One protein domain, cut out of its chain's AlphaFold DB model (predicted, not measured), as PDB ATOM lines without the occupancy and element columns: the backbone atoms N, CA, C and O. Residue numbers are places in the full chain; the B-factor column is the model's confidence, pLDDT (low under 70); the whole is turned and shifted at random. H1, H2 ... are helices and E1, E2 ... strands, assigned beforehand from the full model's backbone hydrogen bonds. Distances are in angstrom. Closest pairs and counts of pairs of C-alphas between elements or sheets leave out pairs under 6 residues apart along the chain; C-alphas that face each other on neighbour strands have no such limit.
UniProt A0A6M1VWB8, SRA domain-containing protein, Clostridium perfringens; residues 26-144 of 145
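AT A GLANCE: This is residues 26 to 144 of the 145 residues of the protein "SRA domain-containing protein" of Clostridium perfringens (UniProt A0A6M1VWB8). Seven strands make one strongly twisted sheet, curled like part of a barrel but left open, with its edge strands E1 and E3 apart. The helix H2 covers E4 on one face and the short H3 covers E7 on the opposite face, H1 sits near the E1 and E2 end, and E8 lies away from the sheet. The 119 printed residues hold three named helices and eight named strands, in the order H1 E1 E2 E3 E4 H2 E5 E6 H3 E7 E8; the mixed sheet runs E1 E2 E5 E6 E7 E4 E3, and the class is mixed. The whole is compact, with a radius of gyration of the C-alphas of 14.1 A and spans of 39 by 29 by 27 A.

HOW THE PARTS SIT: Start at H1, residues 26 to 31, on the sheet at a height of 8.7 A; its closest C-alpha to E1, residues 43 to 45, is that of Cys 29, 7.3 A from Cys 44. E1 forms an antiparallel hairpin with E2, residues 52 to 55, where N 44 and O 54 are 2.9 A apart. Next find the hairpin of E3, residues 65 to 70, and E4, residues 75 to 80, with N 68 and O 77 at 2.9 A. H2, residues 84 to 96, lies over E4 at a height of 8.9 A, slantwise at 33 degrees on the local plane; the closest C-alphas are those of Phe 80 and Ser 87, 5.5 A. E5, residues 101 to 108, is parallel to E2, with N 103 and O 53 at 2.8 A, and forms a hairpin with E6, residues 111 to 120, with N 102 and O 118 at 2.8 A. E6 bends by 58 degrees at residue 116. H3, residues 122 to 128, is close to H2 but not clearly touching, at a shallow tilt of 16 degrees, opposite ways; the closest C-alphas are those of Ile 95 and Pro 122, 6.7 A. E7, residues 131 to 137, is antiparallel to E6, with N 119 and O 134 at 2.9 A, and to E4, with N 76 and O 133 at 2.8 A. H3 lies only just over E7, on which 3 of its C-alphas fall, at a height of 6.0 A. E8, residues 141 to 143, pairs with no named strand. In H1, H2 and H3 every O i to N i+4 pair is within hydrogen-bond range.

IN THESE COORDINATES: Find C-alpha 26, where H1 begins, at (34.075, 88.676, 112.165). H2 runs 18.4 A from C-alpha 84 at (47.226, 80.866, 84.778). E5 spans 21.8 A, E6 25.2 A and E7 18.2 A; E7 ends at (36.014, 105.629, 97.496).

THE WHOLE: The farthest C-alphas, those of Asp 83 and Asn 144, are 44.8 A apart. The printed part has no cut, and the link from H1 to E1 is long. Mean pLDDT of the printed part is 84.9; residues 47 to 49, 97 to 99 and 141 to 144 are under 70.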
ATOM      1  N   TYR A  26      35.487  88.811 111.809       92.12
ATOM      2  CA  TYR A  26      34.075  88.676 112.165       92.12
ATOM      3  C   TYR A  26      33.494  89.972 112.741       92.12
ATOM      4  O   TYR A  26      32.315  90.226 112.538       92.12
ATOM      5  N   GLU A  27      34.303  90.799 113.411       90.38
ATOM      6  CA  GLU A  27      33.858  92.096 113.929       90.38
ATOM      7  C   GLU A  27      33.561  93.055 112.780       90.38
ATOM      8  O   GLU A  27      32.519  93.705 112.801       90.38
ATOM      9  N   VAL A  28      34.408  93.055 111.740       89.69
ATOM     10  CA  VAL A  28      34.116  93.774 110.493       89.69
ATOM     11  C   VAL A  28      32.824  93.233 109.898       89.69
ATOM     12  O   VAL A  28      31.880  93.974 109.712       89.69
ATOM     13  N   CYS A  29      32.707  91.928 109.654       89.06
ATOM     14  CA  CYS A  29      31.477  91.366 109.090       89.06
ATOM     15  C   CYS A  29      30.220  91.756 109.894       89.06
ATOM     16  O   CYS A  29      29.190  92.082 109.303       89.06
ATOM     17  N   ASN A  30      30.299  91.752 111.226       87.00
ATOM     18  CA  ASN A  30      29.184  92.111 112.100       87.00
ATOM     19  C   ASN A  30      28.854  93.607 112.044       87.00
ATOM     20  O   ASN A  30      27.679  93.959 112.127       87.00
ATOM     21  N   SER A  31      29.841  94.479 111.806       83.75
ATOM     22  CA  SER A  31      29.583  95.893 111.526       83.75
ATOM     23  C   SER A  31      28.854  96.110 110.200       83.75
ATOM     24  O   SER A  31      28.348  97.194 109.985       83.75
ATOM     25  N   PHE A  32      28.769  95.103 109.326       81.06
ATOM     26  CA  PHE A  32      27.937  95.105 108.116       81.06
ATOM     27  C   PHE A  32      26.695  94.209 108.281       81.06
ATOM     28  O   PHE A  32      26.245  93.565 107.336       81.06
ATOM     29  N   GLY A  33      26.152  94.102 109.498       80.81
ATOM     30  CA  GLY A  33      24.888  93.407 109.758       80.81
ATOM     31  C   GLY A  33      24.957  91.875 109.762       80.81
ATOM     32  O   GLY A  33      23.916  91.217 109.723       80.81
ATOM     33  N   LYS A  34      26.154  91.273 109.804       85.25
ATOM     34  CA  LYS A  34      26.303  89.834 110.093       85.25
ATOM     35  C   LYS A  34      26.224  89.567 111.604       85.25
ATOM     36  O   LYS A  34      26.265  90.483 112.417       85.25
ATOM     37  N   ASN A  35      26.121  88.292 111.979       88.56
ATOM     38  CA  ASN A  35      26.118  87.852 113.378       88.56
ATOM     39  C   ASN A  35      27.018  86.620 113.572       88.56
ATOM     40  O   ASN A  35      26.582  85.537 113.962       88.56
ATOM     41  N   TYR A  36      28.288  86.756 113.197       89.56
ATOM     42  CA  TYR A  36      29.288  85.705 113.323       89.56
ATOM     43  C   TYR A  36      29.935  85.722 114.713       89.56
ATOM     44  O   TYR A  36      30.366  86.769 115.192       89.56
ATOM     45  N   LYS A  37      30.084  84.536 115.320       89.31
ATOM     46  CA  LYS A  37      30.934  84.311 116.511       89.31
ATOM     47  C   LYS A  37      32.420  84.155 116.154       89.31
ATOM     48  O   LYS A  37      33.285  84.260 117.012       89.31
ATOM     49  N   GLY A  38      32.704  83.875 114.884       90.25
ATOM     50  CA  GLY A  38      34.041  83.726 114.326       90.25
ATOM     51  C   GLY A  38      33.965  83.619 112.804       90.25
ATOM     52  O   GLY A  38      33.001  83.086 112.257       90.25
ATOM     53  N   PHE A  39      34.969  84.157 112.112       89.81
ATOM     54  CA  PHE A  39      35.057  84.143 110.654       89.81
ATOM     55  C   PHE A  39      36.524  84.296 110.249       89.81
ATOM     56  O   PHE A  39      37.187  85.235 110.682       89.81
ATOM     57  N   GLN A  40      37.040  83.360 109.455       85.56
ATOM     58  CA  GLN A  40      38.462  83.319 109.072       85.56
ATOM     59  C   GLN A  40      38.685  83.364 107.556       85.56
ATOM     60  O   GLN A  40      39.828  83.376 107.102       85.56
ATOM     61  N   ARG A  41      37.612  83.388 106.754       88.25
ATOM     62  CA  ARG A  41      37.736  83.489 105.296       88.25
ATOM     63  C   ARG A  41      38.173  84.905 104.924       88.25
ATOM     64  O   ARG A  41      37.721  85.872 105.528       88.25
ATOM     65  N   GLY A  42      39.006  85.024 103.891       87.62
ATOM     66  CA  GLY A  42      39.482  86.315 103.377       87.62
ATOM     67  C   GLY A  42      38.421  87.128 102.629       87.62
ATOM     68  O   GLY A  42      38.729  88.191 102.105       87.62
ATOM     69  N   TYR A  43      37.185  86.633 102.557       88.88
ATOM     70  CA  TYR A  43      36.120  87.178 101.728       88.88
ATOM     71  C   TYR A  43      34.739  86.923 102.348       88.88
ATOM     72  O   TYR A  43      34.479  85.808 102.815       88.88
ATOM     73  N   CYS A  44      33.850  87.922 102.332       89.31
ATOM     74  CA  CYS A  44      32.469  87.812 102.815       89.31
ATOM     75  C   CYS A  44      31.491  88.593 101.919       89.31
ATOM     76  O   CYS A  44      31.662  89.788 101.705       89.31
ATOM     77  N   ASN A  45      30.436  87.932 101.431       83.94
ATOM     78  CA  ASN A  45      29.383  88.584 100.642       83.94
ATOM     79  C   ASN A  45      28.463  89.445 101.524       83.94
ATOM     80  O   ASN A  45      28.029  88.996 102.596       83.94
ATOM     81  N   LEU A  46      28.075  90.621 101.029       77.50
ATOM     82  CA  LEU A  46      27.035  91.458 101.624       77.50
ATOM     83  C   LEU A  46      25.708  91.191 100.895       77.50
ATOM     84  O   LEU A  46      25.513  91.612  99.770       77.50
ATOM     85  N   HIS A  47      24.792  90.438 101.514       64.81
ATOM     86  CA  HIS A  47      23.550  90.005 100.839       64.81
ATOM     87  C   HIS A  47      22.558  91.139 100.560       64.81
ATOM     88  O   HIS A  47      21.681  90.977  99.728       64.81
ATOM     89  N   PHE A  48      22.666  92.252 101.282       65.88
ATOM     90  CA  PHE A  48      21.802  93.422 101.117       65.88
ATOM     91  C   PHE A  48      22.324  94.387 100.040       65.88
ATOM     92  O   PHE A  48      21.646  95.353  99.716       65.88
ATOM     93  N   GLU A  49      23.512  94.111  99.497       68.25
ATOM     94  CA  GLU A  49      24.218  94.921  98.509       68.25
ATOM     95  C   GLU A  49      24.923  93.964  97.544       68.25
ATOM     96  O   GLU A  49      26.112  93.688  97.690       68.25
ATOM     97  N   GLU A  50      24.175  93.395  96.592       70.00
ATOM     98  CA  GLU A  50      24.656  92.316  95.709       70.00
ATOM     99  C   GLU A  50      25.922  92.689  94.917       70.00
ATOM    100  O   GLU A  50      26.699  91.809  94.538       70.00
ATOM    101  N   GLU A  51      26.169  93.990  94.733       76.25
ATOM    102  CA  GLU A  51      27.362  94.517  94.070       76.25
ATOM    103  C   GLU A  51      28.627  94.520  94.946       76.25
ATOM    104  O   GLU A  51      29.751  94.622  94.439       76.25
ATOM    105  N   TYR A  52      28.459  94.441  96.269       81.94
ATOM    106  CA  TYR A  52      29.518  94.650  97.242       81.94
ATOM    107  C   TYR A  52      29.882  93.377  97.992       81.94
ATOM    108  O   TYR A  52      29.065  92.542  98.389       81.94
ATOM    109  N   ALA A  53      31.167  93.276  98.300       88.75
ATOM    110  CA  ALA A  53      31.646  92.284  99.235       88.75
ATOM    111  C   ALA A  53      32.800  92.805 100.078       88.75
ATOM    112  O   ALA A  53      33.613  93.614  99.628       88.75
ATOM    113  N   LEU A  54      32.889  92.292 101.302       90.69
ATOM    114  CA  LEU A  54      34.024  92.532 102.174       90.69
ATOM    115  C   LEU A  54      35.198  91.681 101.711       90.69
ATOM    116  O   LEU A  54      35.064  90.471 101.489       90.69
ATOM    117  N   TRP A  55      36.359  92.311 101.622       93.81
ATOM    118  CA  TRP A  55      37.594  91.643 101.259       93.81
ATOM    119  C   TRP A  55      38.687  91.956 102.270       93.81
ATOM    120  O   TRP A  55      38.891  93.107 102.661       93.81
ATOM    121  N   PHE A  56      39.396  90.905 102.679       94.12
ATOM    122  CA  PHE A  56      40.430  90.944 103.706       94.12
ATOM    123  C   PHE A  56      41.785  90.503 103.133       94.12
ATOM    124  O   PHE A  56      42.313  89.457 103.536       94.12
ATOM    125  N   PRO A  57      42.335  91.240 102.147       92.50
ATOM    126  CA  PRO A  57      43.548  90.838 101.458       92.50
ATOM    127  C   PRO A  57      44.761  90.884 102.381       92.50
ATOM    128  O   PRO A  57      44.874  91.688 103.308       92.50
ATOM    129  N   LYS A  58      45.718  90.019 102.063       90.06
ATOM    130  CA  LYS A  58      47.078  90.065 102.591       90.06
ATOM    131  C   LYS A  58      47.974  90.655 101.511       90.06
ATOM    132  O   LYS A  58      48.107  90.028 100.468       90.06
ATOM    133  N   PHE A  59      48.572  91.820 101.756       87.12
ATOM    134  CA  PHE A  59      49.507  92.480 100.827       87.12
ATOM    135  C   PHE A  59      50.950  92.010 101.017       87.12
ATOM    136  O   PHE A  59      51.884  92.798 101.112       87.12
ATOM    137  N   TYR A  60      51.108  90.701 101.138       78.00
ATOM    138  CA  TYR A  60      52.389  90.024 101.095       78.00
ATOM    139  C   TYR A  60      52.204  88.758 100.276       78.00
ATOM    140  O   TYR A  60      51.123  88.161 100.267       78.00
ATOM    141  N   GLU A  61      53.261  88.368  99.576       70.88
ATOM    142  CA  GLU A  61      53.261  87.139  98.801       70.88
ATOM    143  C   GLU A  61      53.044  85.945  99.740       70.88
ATOM    144  O   GLU A  61      53.722  85.800 100.758       70.88
ATOM    145  N   ASN A  62      52.052  85.116  99.431       78.69
ATOM    146  CA  ASN A  62      51.908  83.792 100.027       78.69
ATOM    147  C   ASN A  62      51.984  82.733  98.924       78.69
ATOM    148  O   ASN A  62      52.007  83.072  97.748       78.69
ATOM    149  N   SER A  63      52.000  81.451  99.287       77.12
ATOM    150  CA  SER A  63      52.201  80.348  98.334       77.12
ATOM    151  C   SER A  63      51.151  80.240  97.220       77.12
ATOM    152  O   SER A  63      51.351  79.471  96.285       77.12
ATOM    153  N   ILE A  64      50.029  80.960  97.315       82.94
ATOM    154  CA  ILE A  64      48.887  80.843  96.398       82.94
ATOM    155  C   ILE A  64      48.548  82.196  95.750       82.94
ATOM    156  O   ILE A  64      48.182  82.245  94.577       82.94
ATOM    157  N   TRP A  65      48.699  83.296  96.490       85.44
ATOM    158  CA  TRP A  65      48.288  84.638  96.085       85.44
ATOM    159  C   TRP A  65      49.404  85.662  96.275       85.44
ATOM    160  O   TRP A  65      50.035  85.731  97.333       85.44
ATOM    161  N   LYS A  66      49.555  86.531  95.277       88.69
ATOM    162  CA  LYS A  66      50.369  87.741  95.318       88.69
ATOM    163  C   LYS A  66      49.455  88.946  95.159       88.69
ATOM    164  O   LYS A  66      49.045  89.270  94.046       88.69
ATOM    165  N   ASN A  67      49.144  89.594  96.281       92.00
ATOM    166  CA  ASN A  67      48.397  90.848  96.267       92.00
ATOM    167  C   ASN A  67      49.341  92.029  96.450       92.00
ATOM    168  O   ASN A  67      50.187  92.012  97.345       92.00
ATOM    169  N   GLU A  68      49.144  93.077  95.664       92.81
ATOM    170  CA  GLU A  68      49.992  94.264  95.676       92.81
ATOM    171  C   GLU A  68      49.143  95.537  95.709       92.81
ATOM    172  O   GLU A  68      48.203  95.682  94.929       92.81
ATOM    173  N   LEU A  69      49.483  96.465  96.608       93.12
ATOM    174  CA  LEU A  69      48.975  97.837  96.579       93.12
ATOM    175  C   LEU A  69      49.928  98.695  95.748       93.12
ATOM    176  O   LEU A  69      51.100  98.810  96.098       93.12
ATOM    177  N   ARG A  70      49.413  99.347  94.706       93.38
ATOM    178  CA  ARG A  70      50.174 100.275  93.858       93.38
ATOM    179  C   ARG A  70      49.641 101.699  93.959       93.38
ATOM    180  O   ARG A  70      48.518 101.926  94.420       93.38
ATOM    181  N   ASP A  71      50.476 102.648  93.543       92.00
ATOM    182  CA  ASP A  71      50.148 104.071  93.411       92.00
ATOM    183  C   ASP A  71      49.483 104.653  94.666       92.00
ATOM    184  O   ASP A  71      48.369 105.174  94.618       92.00
ATOM    185  N   ASN A  72      50.135 104.517  95.825       89.88
ATOM    186  CA  ASN A  72      49.614 105.009  97.106       89.88
ATOM    187  C   ASN A  72      48.195 104.496  97.427       89.88
ATOM    188  O   ASN A  72      47.325 105.253  97.854       89.88
ATOM    189  N   LYS A  73      47.984 103.182  97.254       90.31
ATOM    190  CA  LYS A  73      46.711 102.464  97.466       90.31
ATOM    191  C   LYS A  73      45.630 102.748  96.423       90.31
ATOM    192  O   LYS A  73      44.493 102.317  96.613       90.31
ATOM    193  N   LYS A  74      45.943 103.438  95.326       94.38
ATOM    194  CA  LYS A  74      44.979 103.690  94.249       94.38
ATOM    195  C   LYS A  74      44.582 102.410  93.516       94.38
ATOM    196  O   LYS A  74      43.440 102.312  93.072       94.38
ATOM    197  N   PHE A  75      45.485 101.436  93.425       96.25
ATOM    198  CA  PHE A  75      45.212 100.155  92.781       96.25
ATOM    199  C   PHE A  75      45.571  98.974  93.679       96.25
ATOM    200  O   PHE A  75      46.553  99.027  94.423       96.25
ATOM    201  N   ILE A  76      44.788  97.903  93.572       95.81
ATOM    202  CA  ILE A  76      45.107  96.583  94.107       95.81
ATOM    203  C   ILE A  76      45.207  95.603  92.941       95.81
ATOM    204  O   ILE A  76      44.280  95.497  92.144       95.81
ATOM    205  N   PHE A  77      46.312  94.871  92.879       93.38
ATOM    206  CA  PHE A  77      46.522  93.767  91.948       93.38
ATOM    207  C   PHE A  77      46.415  92.467  92.740       93.38
ATOM    208  O   PHE A  77      47.161  92.293  93.699       93.38
ATOM    209  N   GLU A  78      45.499  91.574  92.371       91.12
ATOM    210  CA  GLU A  78      45.352  90.230  92.941       91.12
ATOM    211  C   GLU A  78      45.757  89.205  91.882       91.12
ATOM    212  O   GLU A  78      45.046  88.977  90.901       91.12
ATOM    213  N   LYS A  79      46.928  88.593  92.081       87.44
ATOM    214  CA  LYS A  79      47.488  87.598  91.169       87.44
ATOM    215  C   LYS A  79      47.545  86.229  91.830       87.44
ATOM    216  O   LYS A  79      48.112  86.072  92.912       87.44
ATOM    217  N   PHE A  80      47.010  85.226  91.146       85.38
ATOM    218  CA  PHE A  80      47.201  83.829  91.516       85.38
ATOM    219  C   PHE A  80      48.598  83.372  91.068       85.38
ATOM    220  O   PHE A  80      48.982  83.597  89.921       85.38
ATOM    221  N   ILE A  81      49.380  82.765  91.966       81.88
ATOM    222  CA  ILE A  81      50.767  82.331  91.681       81.88
ATOM    223  C   ILE A  81      50.803  80.927  91.036       81.88
ATOM    224  O   ILE A  81      51.844  80.484  90.561       81.88
ATOM    225  N   GLY A  82      49.667  80.226  90.987       77.38
ATOM    226  CA  GLY A  82      49.552  78.901  90.377       77.38
ATOM    227  C   GLY A  82      49.187  78.928  88.888       77.38
ATOM    228  O   GLY A  82      49.714  79.705  88.100       77.38
ATOM    229  N   ASP A  83      48.269  78.042  88.507       79.69
ATOM    230  CA  ASP A  83      47.777  77.882  87.137       79.69
ATOM    231  C   ASP A  83      47.138  79.170  86.583       79.69
ATOM    232  O   ASP A  83      46.138  79.670  87.109       79.69
ATOM    233  N   LEU A  84      47.706  79.679  85.486       74.38
ATOM    234  CA  LEU A  84      47.226  80.866  84.778       74.38
ATOM    235  C   LEU A  84      45.771  80.714  84.313       74.38
ATOM    236  O   LEU A  84      45.014  81.681  84.346       74.38
ATOM    237  N   SER A  85      45.354  79.504  83.944       79.88
ATOM    238  CA  SER A  85      43.991  79.210  83.488       79.88
ATOM    239  C   SER A  85      42.981  79.452  84.609       79.88
ATOM    240  O   SER A  85      41.955  80.088  84.391       79.88
ATOM    241  N   LYS A  86      43.324  79.049  85.842       78.06
ATOM    242  CA  LYS A  86      42.520  79.344  87.040       78.06
ATOM    243  C   LYS A  86      42.503  80.832  87.363       78.06
ATOM    244  O   LYS A  86      41.469  81.354  87.759       78.06
ATOM    245  N   SER A  87      43.627  81.527  87.174       74.81
ATOM    246  CA  SER A  87      43.686  82.986  87.345       74.81
ATOM    247  C   SER A  87      42.711  83.700  86.402       74.81
ATOM    248  O   SER A  87      41.999  84.610  86.820       74.81
ATOM    249  N   LEU A  88      42.645  83.264  85.140       79.06
ATOM    250  CA  LEU A  88      41.745  83.820  84.129       79.06
ATOM    251  C   LEU A  88      40.277  83.445  84.375       79.06
ATOM    252  O   LEU A  88      39.406  84.303  84.257       79.06
ATOM    253  N   GLU A  89      39.993  82.205  84.774       82.94
ATOM    254  CA  GLU A  89      38.640  81.776  85.152       82.94
ATOM    255  C   GLU A  89      38.107  82.608  86.327       82.94
ATOM    256  O   GLU A  89      36.995  83.133  86.279       82.94
ATOM    257  N   MET A  90      38.924  82.798  87.365       78.56
ATOM    258  CA  MET A  90      38.560  83.620  88.519       78.56
ATOM    259  C   MET A  90      38.374  85.094  88.160       78.56
ATOM    260  O   MET A  90      37.498  85.751  88.722       78.56
ATOM    261  N   LEU A  91      39.179  85.619  87.231       81.62
ATOM    262  CA  LEU A  91      39.001  86.968  86.705       81.62
ATOM    263  C   LEU A  91      37.618  87.124  86.059       81.62
ATOM    264  O   LEU A  91      36.875  88.034  86.428       81.62
ATOM    265  N   GLU A  92      37.246  86.233  85.141       83.62
ATOM    266  CA  GLU A  92      35.943  86.310  84.469       83.62
ATOM    267  C   GLU A  92      34.776  86.041  85.444       83.62
ATOM    268  O   GLU A  92      33.723  86.676  85.339       83.62
ATOM    269  N   ASP A  93      34.963  85.204  86.472       81.88
ATOM    270  CA  ASP A  93      33.980  85.026  87.553       81.88
ATOM    271  C   ASP A  93      33.757  86.316  88.358       81.88
ATOM    272  O   ASP A  93      32.624  86.702  88.660       81.88
ATOM    273  N   ASN A  94      34.847  87.011  88.691       76.94
ATOM    274  CA  ASN A  94      34.801  88.277  89.412       76.94
ATOM    275  C   ASN A  94      34.157  89.394  88.578       76.94
ATOM    276  O   ASN A  94      33.436  90.218  89.144       76.94
ATOM    277  N   ILE A  95      34.393  89.418  87.262       76.88
ATOM    278  CA  ILE A  95      33.772  90.376  86.335       76.88
ATOM    279  C   ILE A  95      32.271  90.084  86.182       76.88
ATOM    280  O   ILE A  95      31.455  90.998  86.276       76.88
ATOM    281  N   SER A  96      31.887  88.822  85.967       75.81
ATOM    282  CA  SER A  96      30.507  88.436  85.627       75.81
ATOM    283  C   SER A  96      29.527  88.498  86.804       75.81
ATOM    284  O   SER A  96      28.369  88.887  86.635       75.81
ATOM    285  N   LYS A  97      29.961  88.155  88.022       67.38
ATOM    286  CA  LYS A  97      29.056  88.014  89.178       67.38
ATOM    287  C   LYS A  97      28.652  89.324  89.856       67.38
ATOM    288  O   LYS A  97      28.197  89.270  90.993       67.38
ATOM    289  N   HIS A  98      28.852  90.485  89.226       58.03
ATOM    290  CA  HIS A  98      28.567  91.817  89.796       58.03
ATOM    291  C   HIS A  98      29.258  92.091  91.143       58.03
ATOM    292  O   HIS A  98      29.083  93.143  91.733       58.03
ATOM    293  N   ARG A  99      30.173  91.218  91.577       64.81
ATOM    294  CA  ARG A  99      31.055  91.368  92.744       64.81
ATOM    295  C   ARG A  99      32.207  92.334  92.462       64.81
ATOM    296  O   ARG A  99      33.312  92.180  92.992       64.81
ATOM    297  N   ALA A 100      31.941  93.293  91.583       72.19
ATOM    298  CA  ALA A 100      32.889  94.240  91.048       72.19
ATOM    299  C   ALA A 100      33.455  95.113  92.164       72.19
ATOM    300  O   ALA A 100      34.634  95.462  92.108       72.19
ATOM    301  N   LYS A 101      32.644  95.410  93.193       87.50
ATOM    302  CA  LYS A 101      33.014  96.315  94.275       87.50
ATOM    303  C   LYS A 101      33.445  95.554  95.527       87.50
ATOM    304  O   LYS A 101      32.752  94.690  96.066       87.50
ATOM    305  N   ARG A 102      34.632  95.893  96.016       90.50
ATOM    306  CA  ARG A 102      35.242  95.353  97.228       90.50
ATOM    307  C   ARG A 102      35.336  96.448  98.272       90.50
ATOM    308  O   ARG A 102      35.948  97.481  98.023       90.50
ATOM    309  N   VAL A 103      34.795  96.197  99.453       90.56
ATOM    310  CA  VAL A 103      35.040  97.011 100.644       90.56
ATOM    311  C   VAL A 103      36.236  96.392 101.353       90.56
ATOM    312  O   VAL A 103      36.155  95.264 101.851       90.56
ATOM    313  N   VAL A 104      37.376  97.077 101.323       93.12
ATOM    314  CA  VAL A 104      38.658  96.440 101.627       93.12
ATOM    315  C   VAL A 104      39.148  96.812 103.017       93.12
ATOM    316  O   VAL A 104      39.365  97.986 103.322       93.12
ATOM    317  N   PHE A 105      39.388  95.783 103.831       93.31
ATOM    318  CA  PHE A 105      40.013  95.887 105.145       93.31
ATOM    319  C   PHE A 105      41.295  95.063 105.181       93.31
ATOM    320  O   PHE A 105      41.258  93.844 105.045       93.31
ATOM    321  N   THR A 106      42.443  95.688 105.417       92.81
ATOM    322  CA  THR A 106      43.725  94.971 105.499       92.81
ATOM    323  C   THR A 106      44.262  94.935 106.914       92.81
ATOM    324  O   THR A 106      44.026  95.847 107.705       92.81
ATOM    325  N   LYS A 107      45.018  93.884 107.239       92.12
ATOM    326  CA  LYS A 107      45.624  93.739 108.558       92.12
ATOM    327  C   LYS A 107      46.929  94.532 108.652       92.12
ATOM    328  O   LYS A 107      47.897  94.208 107.969       92.12
ATOM    329  N   LYS A 108      46.977  95.514 109.549       89.56
ATOM    330  CA  LYS A 108      48.156  96.313 109.902       89.56
ATOM    331  C   LYS A 108      48.319  96.327 111.421       89.56
ATOM    332  O   LYS A 108      47.354  96.519 112.150       89.56
ATOM    333  N   ASN A 109      49.532  96.066 111.914       89.62
ATOM    334  CA  ASN A 109      49.846  96.061 113.353       89.62
ATOM    335  C   ASN A 109      48.857  95.239 114.207       89.62
ATOM    336  O   ASN A 109      48.469  95.624 115.305       89.62
ATOM    337  N   GLY A 110      48.415  94.092 113.679       90.62
ATOM    338  CA  GLY A 110      47.504  93.193 114.384       90.62
ATOM    339  C   GLY A 110      46.028  93.608 114.398       90.62
ATOM    340  O   GLY A 110      45.261  92.912 115.065       90.62
ATOM    341  N   MET A 111      45.647  94.660 113.667       93.12
ATOM    342  CA  MET A 111      44.277  95.166 113.517       93.12
ATOM    343  C   MET A 111      43.888  95.260 112.035       93.12
ATOM    344  O   MET A 111      44.752  95.427 111.182       93.12
ATOM    345  N   TYR A 112      42.605  95.148 111.720       92.81
ATOM    346  CA  TYR A 112      42.035  95.368 110.396       92.81
ATOM    347  C   TYR A 112      41.630  96.832 110.240       92.81
ATOM    348  O   TYR A 112      40.849  97.348 111.037       92.81
ATOM    349  N   GLU A 113      42.165  97.476 109.208       91.25
ATOM    350  CA  GLU A 113      41.937  98.881 108.873       91.25
ATOM    351  C   GLU A 113      41.252  98.974 107.510       91.25
ATOM    352  O   GLU A 113      41.664  98.297 106.561       91.25
ATOM    353  N   PHE A 114      40.231  99.825 107.407       90.75
ATOM    354  CA  PHE A 114      39.610 100.159 106.130       90.75
ATOM    355  C   PHE A 114      40.600 100.922 105.241       90.75
ATOM    356  O   PHE A 114      41.299 101.822 105.709       90.75
ATOM    357  N   ILE A 115      40.677 100.569 103.956       91.12
ATOM    358  CA  ILE A 115      41.569 101.255 103.002       91.12
ATOM    359  C   ILE A 115      40.870 101.791 101.752       91.12
ATOM    360  O   ILE A 115      41.511 102.480 100.952       91.12
ATOM    361  N   GLY A 116      39.580 101.498 101.591       90.25
ATOM    362  CA  GLY A 116      38.761 102.020 100.507       90.25
ATOM    363  C   GLY A 116      37.756 101.020  99.950       90.25
ATOM    364  O   GLY A 116      37.790  99.819 100.241       90.25
ATOM    365  N   ILE A 117      36.878 101.546  99.104       90.31
ATOM    366  CA  ILE A 117      36.031 100.769  98.204       90.31
ATOM    367  C   ILE A 117      36.734 100.719  96.854       90.31
ATOM    368  O   ILE A 117      37.164 101.753  96.337       90.31
ATOM    369  N   TYR A 118      36.859  99.527  96.289       92.94
ATOM    370  CA  TYR A 118      37.560  99.301  95.036       92.94
ATOM    371  C   TYR A 118      36.672  98.603  94.024       92.94
ATOM    372  O   TYR A 118      35.942  97.694  94.391       92.94
ATOM    373  N   GLU A 119      36.792  98.973  92.757       92.25
ATOM    374  CA  GLU A 119      36.045  98.376  91.655       92.25
ATOM    375  C   GLU A 119      36.985  97.681  90.673       92.25
ATOM    376  O   GLU A 119      38.028  98.235  90.302       92.25
ATOM    377  N   ILE A 120      36.629  96.468  90.247       92.12
ATOM    378  CA  ILE A 120      37.398  95.728  89.244       92.12
ATOM    379  C   ILE A 120      37.472  96.519  87.932       92.12
ATOM    380  O   ILE A 120      36.512  97.167  87.530       92.12
ATOM    381  N   GLN A 121      38.628  96.496  87.277       93.25
ATOM    382  CA  GLN A 121      38.890  97.180  86.013       93.25
ATOM    383  C   GLN A 121      39.071  96.116  84.921       93.25
ATOM    384  O   GLN A 121      40.190  95.622  84.765       93.25
ATOM    385  N   PRO A 122      38.020  95.710  84.179       90.00
ATOM    386  CA  PRO A 122      38.077  94.538  83.300       90.00
ATOM    387  C   PRO A 122      39.159  94.620  82.220       90.00
ATOM    388  O   PRO A 122      39.929  93.683  82.043       90.00
ATOM    389  N   GLU A 123      39.265  95.756  81.526       91.12
ATOM    390  CA  GLU A 123      40.254  95.949  80.456       91.12
ATOM    391  C   GLU A 123      41.691  95.873  80.982       91.12
ATOM    392  O   GLU A 123      42.526  95.153  80.434       91.12
ATOM    393  N   MET A 124      41.966  96.564  82.093       92.75
ATOM    394  CA  MET A 124      43.275  96.530  82.744       92.75
ATOM    395  C   MET A 124      43.584  95.132  83.284       92.75
ATOM    396  O   MET A 124      44.698  94.650  83.128       92.75
ATOM    397  N   SER A 125      42.590  94.451  83.852       90.50
ATOM    398  CA  SER A 125      42.752  93.101  84.391       90.50
ATOM    399  C   SER A 125      43.127  92.090  83.308       90.50
ATOM    400  O   SER A 125      44.055  91.302  83.483       90.50
ATOM    401  N   ARG A 126      42.465  92.158  82.145       88.50
ATOM    402  CA  ARG A 126      42.799  91.314  80.988       88.50
ATOM    403  C   ARG A 126      44.198  91.608  80.454       88.50
ATOM    404  O   ARG A 126      44.930  90.673  80.153       88.50
ATOM    405  N   LYS A 127      44.590  92.886  80.386       90.88
ATOM    406  CA  LYS A 127      45.938  93.295  79.959       90.88
ATOM    407  C   LYS A 127      47.032  92.792  80.908       90.88
ATOM    408  O   LYS A 127      48.088  92.371  80.453       90.88
ATOM    409  N   GLU A 128      46.781  92.840  82.212       89.75
ATOM    410  CA  GLU A 128      47.743  92.459  83.255       89.75
ATOM    411  C   GLU A 128      47.719  90.952  83.575       89.75
ATOM    412  O   GLU A 128      48.588  90.453  84.293       89.75
ATOM    413  N   GLY A 129      46.724  90.211  83.072       86.12
ATOM    414  CA  GLY A 129      46.546  88.779  83.335       86.12
ATOM    415  C   GLY A 129      46.205  88.452  84.796       86.12
ATOM    416  O   GLY A 129      46.499  87.355  85.272       86.12
ATOM    417  N   CYS A 130      45.637  89.406  85.535       88.31
ATOM    418  CA  CYS A 130      45.258  89.268  86.943       88.31
ATOM    419  C   CYS A 130      44.097  90.211  87.288       88.31
ATOM    420  O   CYS A 130      43.787  91.112  86.514       88.31
ATOM    421  N   SER A 131      43.450  90.033  88.443       90.38
ATOM    422  CA  SER A 131      42.373  90.937  88.866       90.38
ATOM    423  C   SER A 131      42.963  92.274  89.309       90.38
ATOM    424  O   SER A 131      43.723  92.334  90.276       90.38
ATOM    425  N   VAL A 132      42.591  93.358  88.628       92.75
ATOM    426  CA  VAL A 132      43.008  94.717  88.980       92.75
ATOM    427  C   VAL A 132      41.811  95.506  89.474       92.75
ATOM    428  O   VAL A 132      40.811  95.652  88.778       92.75
ATOM    429  N   TYR A 133      41.934  96.049  90.678       94.31
ATOM    430  CA  TYR A 133      40.905  96.826  91.346       94.31
ATOM    431  C   TYR A 133      41.375  98.270  91.539       94.31
ATOM    432  O   TYR A 133      42.462  98.509  92.062       94.31
ATOM    433  N   LYS A 134      40.553  99.248  91.155       95.31
ATOM    434  CA  LYS A 134      40.826 100.684  91.325       95.31
ATOM    435  C   LYS A 134      40.017 101.236  92.490       95.31
ATOM    436  O   LYS A 134      38.825 100.963  92.584       95.31
ATOM    437  N   ARG A 135      40.640 102.036  93.355       93.50
ATOM    438  CA  ARG A 135      39.949 102.702  94.464       93.50
ATOM    439  C   ARG A 135      38.961 103.730  93.916       93.50
ATOM    440  O   ARG A 135      39.371 104.650  93.207       93.50
ATOM    441  N   ILE A 136      37.686 103.567  94.252       91.19
ATOM    442  CA  ILE A 136      36.594 104.478  93.881       91.19
ATOM    443  C   ILE A 136      36.116 105.319  95.065       91.19
ATOM    444  O   ILE A 136      35.551 106.386  94.852       91.19
ATOM    445  N   ASN A 137      36.359 104.867  96.302       87.56
ATOM    446  CA  ASN A 137      36.014 105.629  97.496       87.56
ATOM    447  C   ASN A 137      37.004 105.393  98.649       87.56
ATOM    448  O   ASN A 137      37.597 104.318  98.763       87.56
ATOM    449  N   GLU A 138      37.168 106.400  99.505       85.19
ATOM    450  CA  GLU A 138      38.056 106.396 100.682       85.19
ATOM    451  C   GLU A 138      37.290 106.434 102.005       85.19
ATOM    452  O   GLU A 138      37.885 106.296 103.072       85.19
ATOM    453  N   THR A 139      35.971 106.581 101.930       79.12
ATOM    454  CA  THR A 139      35.055 106.589 103.066       79.12
ATOM    455  C   THR A 139      33.924 105.594 102.826       79.12
ATOM    456  O   THR A 139      33.665 105.167 101.698       79.12
ATOM    457  N   ILE A 140      33.258 105.200 103.908       75.31
ATOM    458  CA  ILE A 140      31.983 104.490 103.853       75.31
ATOM    459  C   ILE A 140      30.946 105.461 104.393       75.31
ATOM    460  O   ILE A 140      30.940 105.768 105.582       75.31
ATOM    461  N   GLU A 141      30.094 105.984 103.517       67.06
ATOM    462  CA  GLU A 141      29.003 106.848 103.951       67.06
ATOM    463  C   GLU A 141      27.807 105.994 104.365       67.06
ATOM    464  O   GLU A 141      27.313 105.154 103.606       67.06
ATOM    465  N   LYS A 142      27.329 106.235 105.585       56.38
ATOM    466  CA  LYS A 142      26.068 105.690 106.068       56.38
ATOM    467  C   LYS A 142      24.931 106.437 105.380       56.38
ATOM    468  O   LYS A 142      24.791 107.648 105.538       56.38
ATOM    469  N   ILE A 143      24.100 105.718 104.635       51.22
ATOM    470  CA  ILE A 143      22.834 106.273 104.155       51.22
ATOM    471  C   ILE A 143      21.835 106.110 105.303       51.22
ATOM    472  O   ILE A 143      21.415 104.992 105.601       51.22
ATOM    473  N   ASN A 144      21.525 107.214 105.985       44.31
ATOM    474  CA  ASN A 144      20.355 107.292 106.858       44.31
ATOM    475  C   ASN A 144      19.118 107.371 105.956       44.31
ATOM    476  O   ASN A 144      19.119 108.166 105.013       44.31
TER     477      ASN A 144